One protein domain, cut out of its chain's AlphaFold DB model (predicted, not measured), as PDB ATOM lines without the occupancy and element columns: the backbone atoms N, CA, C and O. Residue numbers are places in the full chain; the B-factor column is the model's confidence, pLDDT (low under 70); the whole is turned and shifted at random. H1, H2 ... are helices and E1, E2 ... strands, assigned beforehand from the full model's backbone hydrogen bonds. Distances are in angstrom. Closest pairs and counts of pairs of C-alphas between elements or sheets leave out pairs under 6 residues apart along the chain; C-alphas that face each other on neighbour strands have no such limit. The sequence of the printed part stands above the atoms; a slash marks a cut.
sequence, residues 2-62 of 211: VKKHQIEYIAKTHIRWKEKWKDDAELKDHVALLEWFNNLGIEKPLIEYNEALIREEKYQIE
ATOM      1  N   VAL A   2     -46.446  -6.524 -15.322       60.91
ATOM      2  CA  VAL A   2     -46.799  -6.780 -13.915       60.91
ATOM      3  C   VAL A   2     -45.599  -7.443 -13.249       60.91
ATOM      4  O   VAL A   2     -45.133  -8.482 -13.718       60.91
ATOM      5  N   LYS A   3     -45.070  -6.828 -12.190       70.81
ATOM      6  CA  LYS A   3     -43.976  -7.406 -11.409       70.81
ATOM      7  C   LYS A   3     -44.535  -8.615 -10.653       70.81
ATOM      8  O   LYS A   3     -45.425  -8.455  -9.824       70.81
ATOM      9  N   LYS A   4     -44.075  -9.824 -10.985       76.56
ATOM     10  CA  LYS A   4     -44.442 -11.027 -10.230       76.56
ATOM     11  C   LYS A   4     -43.709 -10.987  -8.895       76.56
ATOM     12  O   LYS A   4     -42.488 -10.860  -8.877       76.56
ATOM     13  N   HIS A   5     -44.455 -11.076  -7.804       81.12
ATOM     14  CA  HIS A   5     -43.872 -11.286  -6.487       81.12
ATOM     15  C   HIS A   5     -43.485 -12.758  -6.336       81.12
ATOM     16  O   HIS A   5     -44.201 -13.637  -6.817       81.12
ATOM     17  N   GLN A   6     -42.357 -13.013  -5.677       85.06
ATOM     18  CA  GLN A   6     -41.864 -14.351  -5.377       85.06
ATOM     19  C   GLN A   6     -41.797 -14.527  -3.861       85.06
ATOM     20  O   GLN A   6     -41.204 -13.703  -3.163       85.06
ATOM     21  N   ILE A   7     -42.408 -15.607  -3.382       86.06
ATOM     22  CA  ILE A   7     -42.284 -16.093  -2.011       86.06
ATOM     23  C   ILE A   7     -41.546 -17.427  -2.106       86.06
ATOM     24  O   ILE A   7     -41.933 -18.298  -2.884       86.06
ATOM     25  N   GLU A   8     -40.453 -17.558  -1.367       87.88
ATOM     26  CA  GLU A   8     -39.643 -18.772  -1.304       87.88
ATOM     27  C   GLU A   8     -40.067 -19.584  -0.080       87.88
ATOM     28  O   GLU A   8     -40.216 -19.027   1.004       87.88
ATOM     29  N   TYR A   9     -40.234 -20.893  -0.236       83.19
ATOM     30  CA  TYR A   9     -40.354 -21.815   0.889       83.19
ATOM     31  C   TYR A   9     -38.961 -22.338   1.240       83.19
ATOM     32  O   TYR A   9     -38.239 -22.817   0.364       83.19
ATOM     33  N   ILE A  10     -38.559 -22.197   2.500       81.12
ATOM     34  CA  ILE A  10     -37.187 -22.423   2.958       81.12
ATOM     35  C   ILE A  10     -37.173 -23.175   4.290       81.12
ATOM     36  O   ILE A  10     -38.070 -23.042   5.118       81.12
ATOM     37  N   ALA A  11     -36.130 -23.982   4.494       68.00
ATOM     38  CA  ALA A  11     -35.861 -24.674   5.757       68.00
ATOM     39  C   ALA A  11     -37.050 -25.476   6.340       68.00
ATOM     40  O   ALA A  11     -37.129 -25.655   7.548       68.00
ATOM     41  N   LYS A  12     -37.961 -25.982   5.491       74.50
ATOM     42  CA  LYS A  12     -39.113 -26.851   5.834       74.50
ATOM     43  C   LYS A  12     -40.198 -26.235   6.732       74.50
ATOM     44  O   LYS A  12     -41.288 -26.786   6.834       74.50
ATOM     45  N   THR A  13     -39.945 -25.109   7.378       84.00
ATOM     46  CA  THR A  13     -40.920 -24.469   8.275       84.00
ATOM     47  C   THR A  13     -41.072 -22.979   8.018       84.00
ATOM     48  O   THR A  13     -41.932 -22.349   8.618       84.00
ATOM     49  N   HIS A  14     -40.290 -22.399   7.105       89.25
ATOM     50  CA  HIS A  14     -40.239 -20.956   6.909       89.25
ATOM     51  C   HIS A  14     -40.592 -20.553   5.477       89.25
ATOM     52  O   HIS A  14     -40.405 -21.298   4.511       89.25
ATOM     53  N   ILE A  15     -41.068 -19.321   5.333       90.38
ATOM     54  CA  ILE A  15     -41.209 -18.641   4.051       90.38
ATOM     55  C   ILE A  15     -40.423 -17.339   4.050       90.38
ATOM     56  O   ILE A  15     -40.327 -16.624   5.047       90.38
ATOM     57  N   ARG A  16     -39.894 -16.994   2.883       90.81
ATOM     58  CA  ARG A  16     -39.113 -15.786   2.662       90.81
ATOM     59  C   ARG A  16     -39.736 -14.944   1.565       90.81
ATOM     60  O   ARG A  16     -40.028 -15.420   0.473       90.81
ATOM     61  N   TRP A  17     -39.866 -13.653   1.841       92.31
ATOM     62  CA  TRP A  17     -40.347 -12.644   0.906       92.31
ATOM     63  C   TRP A  17     -39.480 -11.395   1.037       92.31
ATOM     64  O   TRP A  17     -39.873 -10.384   1.618       92.31
ATOM     65  N   LYS A  18     -38.275 -11.477   0.463       86.25
ATOM     66  CA  LYS A  18     -37.221 -10.449   0.568       86.25
ATOM     67  C   LYS A  18     -37.685  -9.040   0.178       86.25
ATOM     68  O   LYS A  18     -37.108  -8.056   0.617       86.25
ATOM     69  N   GLU A  19     -38.707  -8.936  -0.672       87.62
ATOM     70  CA  GLU A  19     -39.259  -7.649  -1.108       87.62
ATOM     71  C   GLU A  19     -40.179  -6.976  -0.075       87.62
ATOM     72  O   GLU A  19     -40.473  -5.789  -0.224       87.62
ATOM     73  N   LYS A  20     -40.705  -7.716   0.911       88.19
ATOM     74  CA  LYS A  20     -41.757  -7.232   1.822       88.19
ATOM     75  C   LYS A  20     -41.394  -7.299   3.293       88.19
ATOM     76  O   LYS A  20     -41.879  -6.460   4.047       88.19
ATOM     77  N   TRP A  21     -40.557  -8.244   3.699       89.25
ATOM     78  CA  TRP A  21     -40.099  -8.353   5.078       89.25
ATOM     79  C   TRP A  21     -38.605  -8.648   5.147       89.25
ATOM     80  O   TRP A  21     -37.999  -9.132   4.190       89.25
ATOM     81  N   LYS A  22     -38.014  -8.270   6.282       86.56
ATOM     82  CA  LYS A  22     -36.570  -8.321   6.515       86.56
ATOM     83  C   LYS A  22     -36.076  -9.741   6.790       86.56
ATOM     84  O   LYS A  22     -34.998 -10.098   6.329       86.56
ATOM     85  N   ASP A  23     -36.890 -10.516   7.495       88.50
ATOM     86  CA  ASP A  23     -36.528 -11.821   8.033       88.50
ATOM     87  C   ASP A  23     -37.494 -12.905   7.540       88.50
ATOM     88  O   ASP A  23     -38.535 -12.620   6.935       88.50
ATOM     89  N   ASP A  24     -37.122 -14.158   7.772       91.31
ATOM     90  CA  ASP A  24     -37.928 -15.320   7.414       91.31
ATOM     91  C   ASP A  24     -39.125 -15.447   8.357       91.31
ATOM     92  O   ASP A  24     -38.999 -15.241   9.563       91.31
ATOM     93  N   ALA A  25     -40.294 -15.781   7.811       89.69
ATOM     94  CA  ALA A  25     -41.503 -15.978   8.598       89.69
ATOM     95  C   ALA A  25     -41.757 -17.474   8.788       89.69
ATOM     96  O   ALA A  25     -41.873 -18.215   7.811       89.69
ATOM     97  N   GLU A  26     -41.855 -17.906  10.041       89.75
ATOM     98  CA  GLU A  26     -42.241 -19.271  10.384       89.75
ATOM     99  C   GLU A  26     -43.718 -19.514  10.036       89.75
ATOM    100  O   GLU A  26     -44.601 -18.687  10.290       89.75
ATOM    101  N   LEU A  27     -43.994 -20.660   9.427       89.56
ATOM    102  CA  LEU A  27     -45.339 -21.121   9.131       89.56
ATOM    103  C   LEU A  27     -45.900 -21.857  10.342       89.56
ATOM    104  O   LEU A  27     -45.338 -22.846  10.797       89.56
ATOM    105  N   LYS A  28     -47.072 -21.421  10.803       89.12
ATOM    106  CA  LYS A  28     -47.780 -22.070  11.914       89.12
ATOM    107  C   LYS A  28     -48.163 -23.526  11.619       89.12
ATOM    108  O   LYS A  28     -48.201 -24.338  12.535       89.12
ATOM    109  N   ASP A  29     -48.496 -23.822  10.365       90.50
ATOM    110  CA  ASP A  29     -48.868 -25.160   9.903       90.50
ATOM    111  C   ASP A  29     -48.177 -25.444   8.564       90.50
ATOM    112  O   ASP A  29     -48.761 -25.359   7.480       90.50
ATOM    113  N   HIS A  30     -46.864 -25.669   8.629       90.25
ATOM    114  CA  HIS A  30     -46.057 -25.975   7.449       90.25
ATOM    115  C   HIS A  30     -46.434 -27.320   6.826       90.25
ATOM    116  O   HIS A  30     -46.308 -27.461   5.613       90.25
ATOM    117  N   VAL A  31     -46.926 -28.282   7.613       92.00
ATOM    118  CA  VAL A  31     -47.309 -29.613   7.115       92.00
ATOM    119  C   VAL A  31     -48.532 -29.516   6.208       92.00
ATOM    120  O   VAL A  31     -48.479 -30.022   5.089       92.00
ATOM    121  N   ALA A  32     -49.577 -28.782   6.605       93.06
ATOM    122  CA  ALA A  32     -50.751 -28.588   5.751       93.06
ATOM    123  C   ALA A  32     -50.396 -27.929   4.404       93.06
ATOM    124  O   ALA A  32     -50.968 -28.268   3.366       93.06
ATOM    125  N   LEU A  33     -49.421 -27.010   4.388       91.06
ATOM    126  CA  LEU A  33     -48.920 -26.415   3.144       91.06
ATOM    127  C   LEU A  33     -48.199 -27.449   2.262       91.06
ATOM    128  O   LEU A  33     -48.403 -27.463   1.048       91.06
ATOM    129  N   LEU A  34     -47.369 -28.309   2.856       92.12
ATOM    130  CA  LEU A  34     -46.667 -29.381   2.145       92.12
ATOM    131  C   LEU A  34     -47.640 -30.408   1.553       92.12
ATOM    132  O   LEU A  34     -47.483 -30.811   0.401       92.12
ATOM    133  N   GLU A  35     -48.672 -30.791   2.301       94.56
ATOM    134  CA  GLU A  35     -49.746 -31.662   1.814       94.56
ATOM    135  C   GLU A  35     -50.528 -31.007   0.672       94.56
ATOM    136  O   GLU A  35     -50.845 -31.657  -0.327       94.56
ATOM    137  N   TRP A  36     -50.794 -29.702   0.769       94.19
ATOM    138  CA  TRP A  36     -51.424 -28.950  -0.313       94.19
ATOM    139  C   TRP A  36     -50.561 -28.933  -1.583       94.19
ATOM    140  O   TRP A  36     -51.088 -29.175  -2.669       94.19
ATOM    141  N   PHE A  37     -49.244 -28.726  -1.467       92.81
ATOM    142  CA  PHE A  37     -48.318 -28.852  -2.600       92.81
ATOM    143  C   PHE A  37     -48.341 -30.253  -3.213       92.81
ATOM    144  O   PHE A  37     -48.426 -30.382  -4.436       92.81
ATOM    145  N   ASN A  38     -48.340 -31.292  -2.379       95.56
ATOM    146  CA  ASN A  38     -48.419 -32.676  -2.832       95.56
ATOM    147  C   ASN A  38     -49.714 -32.945  -3.620       95.56
ATOM    148  O   ASN A  38     -49.670 -33.524  -4.702       95.56
ATOM    149  N   ASN A  39     -50.856 -32.431  -3.150       96.81
ATOM    150  CA  ASN A  39     -52.144 -32.545  -3.846       96.81
ATOM    151  C   ASN A  39     -52.182 -31.814  -5.203       96.81
ATOM    152  O   ASN A  39     -53.019 -32.128  -6.047       96.81
ATOM    153  N   LEU A  40     -51.275 -30.858  -5.429       96.62
ATOM    154  CA  LEU A  40     -51.069 -30.196  -6.722       96.62
ATOM    155  C   LEU A  40     -50.035 -30.911  -7.617       96.62
ATOM    156  O   LEU A  40     -49.730 -30.414  -8.701       96.62
ATOM    157  N   GLY A  41     -49.488 -32.053  -7.185       96.81
ATOM    158  CA  GLY A  41     -48.452 -32.812  -7.894       96.81
ATOM    159  C   GLY A  41     -47.016 -32.353  -7.611       96.81
ATOM    160  O   GLY A  41     -46.094 -32.742  -8.326       96.81
ATOM    161  N   ILE A  42     -46.798 -31.513  -6.592       94.06
ATOM    162  CA  ILE A  42     -45.468 -31.068  -6.145       94.06
ATOM    163  C   ILE A  42     -45.085 -31.876  -4.897       94.06
ATOM    164  O   ILE A  42     -45.210 -31.412  -3.767       94.06
ATOM    165  N   GLU A  43     -44.636 -33.111  -5.107       93.88
ATOM    166  CA  GLU A  43     -44.475 -34.117  -4.037       93.88
ATOM    167  C   GLU A  43     -43.175 -33.961  -3.231       93.88
ATOM    168  O   GLU A  43     -43.128 -34.206  -2.024       93.88
ATOM    169  N   LYS A  44     -42.101 -33.528  -3.904       90.56
ATOM    170  CA  LYS A  44     -40.732 -33.514  -3.364       90.56
ATOM    171  C   LYS A  44     -40.599 -32.847  -1.979       90.56
ATOM    172  O   LYS A  44     -39.948 -33.444  -1.124       90.56
ATOM    173  N   PRO A  45     -41.204 -31.674  -1.705       89.12
ATOM    174  CA  PRO A  45     -41.081 -31.029  -0.396       89.12
ATOM    175  C   PRO A  45     -41.613 -31.872   0.775       89.12
ATOM    176  O   PRO A  45     -41.002 -31.885   1.842       89.12
ATOM    177  N   LEU A  46     -42.724 -32.595   0.581       91.00
ATOM    178  CA  LEU A  46     -43.298 -33.463   1.612       91.00
ATOM    179  C   LEU A  46     -42.418 -34.699   1.854       91.00
ATOM    180  O   LEU A  46     -42.200 -35.085   3.001       91.00
ATOM    181  N   ILE A  47     -41.856 -35.277   0.787       91.81
ATOM    182  CA  ILE A  47     -40.909 -36.399   0.879       91.81
ATOM    183  C   ILE A  47     -39.663 -35.983   1.677       91.81
ATOM    184  O   ILE A  47     -39.322 -36.635   2.662       91.81
ATOM    185  N   GLU A  48     -39.024 -34.865   1.322       89.31
ATOM    186  CA  GLU A  48     -37.819 -34.373   2.009       89.31
ATOM    187  C   GLU A  48     -38.069 -34.020   3.485       89.31
ATOM    188  O   GLU A  48     -37.169 -34.166   4.321       89.31
ATOM    189  N   TYR A  49     -39.278 -33.550   3.814       89.38
ATOM    190  CA  TYR A  49     -39.707 -33.320   5.192       89.38
ATOM    191  C   TYR A  49     -39.804 -34.634   5.976       89.38
ATOM    192  O   TYR A  49     -39.178 -34.755   7.029       89.38
ATOM    193  N   ASN A  50     -40.499 -35.637   5.437       91.44
ATOM    194  CA  ASN A  50     -40.649 -36.942   6.085       91.44
ATOM    195  C   ASN A  50     -39.302 -37.654   6.267       91.44
ATOM    196  O   ASN A  50     -39.006 -38.159   7.346       91.44
ATOM    197  N   GLU A  51     -38.433 -37.630   5.254       90.81
ATOM    198  CA  GLU A  51     -37.076 -38.164   5.389       90.81
ATOM    199  C   GLU A  51     -36.263 -37.427   6.460       90.81
ATOM    200  O   GLU A  51     -35.407 -38.019   7.110       90.81
ATOM    201  N   ALA A  52     -36.490 -36.124   6.640       86.81
ATOM    202  CA  ALA A  52     -35.814 -35.371   7.683       86.81
ATOM    203  C   ALA A  52     -36.280 -35.756   9.082       86.81
ATOM    204  O   ALA A  52     -35.434 -35.817   9.963       86.81
ATOM    205  N   LEU A  53     -37.571 -36.039   9.270       88.56
ATOM    206  CA  LEU A  53     -38.080 -36.565  10.537       88.56
ATOM    207  C   LEU A  53     -37.428 -37.909  10.870       88.56
ATOM    208  O   LEU A  53     -36.908 -38.076  11.965       88.56
ATOM    209  N   ILE A  54     -37.346 -38.818   9.893       89.81
ATOM    210  CA  ILE A  54     -36.683 -40.118  10.073       89.81
ATOM    211  C   ILE A  54     -35.196 -39.935  10.419       89.81
ATOM    212  O   ILE A  54     -34.674 -40.607  11.307       89.81
ATOM    213  N   ARG A  55     -34.496 -39.021   9.730       86.19
ATOM    214  CA  ARG A  55     -33.088 -38.707  10.033       86.19
ATOM    215  C   ARG A  55     -32.918 -38.112  11.430       86.19
ATOM    216  O   ARG A  55     -31.961 -38.478  12.098       86.19
ATOM    217  N   GLU A  56     -33.821 -37.234  11.858       86.62
ATOM    218  CA  GLU A  56     -33.801 -36.635  13.195       86.62
ATOM    219  C   GLU A  56     -34.028 -37.697  14.277       86.62
ATOM    220  O   GLU A  56     -33.244 -37.792  15.211       86.62
ATOM    221  N   GLU A  57     -35.036 -38.558  14.129       89.19
ATOM    222  CA  GLU A  57     -35.291 -39.655  15.071       89.19
ATOM    223  C   GLU A  57     -34.091 -40.595  15.188       89.19
ATOM    224  O   GLU A  57     -33.662 -40.933  16.295       89.19
ATOM    225  N   LYS A  58     -33.512 -40.976  14.042       87.06
ATOM    226  CA  LYS A  58     -32.303 -41.792  14.002       87.06
ATOM    227  C   LYS A  58     -31.159 -41.088  14.731       87.06
ATOM    228  O   LYS A  58     -30.581 -41.691  15.630       87.06
ATOM    229  N   TYR A  59     -30.911 -39.817  14.410       85.25
ATOM    230  CA  TYR A  59     -29.879 -38.996  15.040       85.25
ATOM    231  C   TYR A  59     -30.053 -38.897  16.558       85.25
ATOM    232  O   TYR A  59     -29.071 -39.006  17.277       85.25
ATOM    233  N   GLN A  60     -31.275 -38.740  17.072       87.12
ATOM    234  CA  GLN A  60     -31.520 -38.650  18.516       87.12
ATOM    235  C   GLN A  60     -31.184 -39.957  19.249       87.12
ATOM    236  O   GLN A  60     -30.551 -39.930  20.305       87.12
ATOM    237  N   ILE A  61     -31.577 -41.107  18.690       88.56
ATOM    238  CA  ILE A  61     -31.248 -42.431  19.250       88.56
ATOM    239  C   ILE A  61     -29.733 -42.630  19.268       88.56
ATOM    240  O   ILE A  61     -29.145 -43.062  20.257       88.56
ATOM    241  N   GLU A  62     -29.118 -42.305  18.146       86.06
ATOM    242  CA  GLU A  62     -27.697 -42.404  17.910       86.06
ATOM    243  C   GLU A  62     -26.900 -41.495  18.860       86.06
ATOM    244  O   GLU A  62     -26.131 -41.989  19.683       86.06
TER     245      GLU A  62
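Overview. This is residues 2 to 62 of the 211 residues of an uncharacterized protein of Tenacibaculum sp. M341 (UniProt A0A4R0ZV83). A small strand hairpin, E1 and E2, and a short helix, H1, form a loose body, and the long helix H2 runs off from beside H1 as an arm whose residues 53 to 62 stick out. The printed part has 61 residues, with E1, E2, H1 and H2 in that order, the strands antiparallel, mostly helix. It is loose, with a radius of gyration of the C-alphas of 14.1 A, and spans 49 by 28 by 16 A.

Arrangement. Look first at the hairpin of E1, residues 8 to 10, and E2, residues 14 to 16, where N 8 and O 16 are 2.9 A apart, within hydrogen-bond range. H2, residues 44 to 62, is apart from both strands. It touches H1, residues 30 to 39, with residues 44 to 46 alone, the closest C-alphas being those of Leu 34 and Leu 46, 5.3 A. This helical hairpin runs opposite ways at a steep tilt of 45 degrees. In H1 and H2 every O i to N i+4 pair is within hydrogen-bond range.

Along the chain. Find C-alpha 8 at (-39.643, -18.772, -1.304), where E1 begins. H1 runs 14.4 A; H2 runs 26.5 A to C-alpha 62 at (-27.697, -42.404, 17.910).

Size, cuts and confidence. The farthest C-alphas, those of Val 2 and Glu 62, are 51.4 A apart. The printed part has no cut; the link from E2 to H1 is long, 13 residues. Residues 2 and 11 are under 70 in pLDDT.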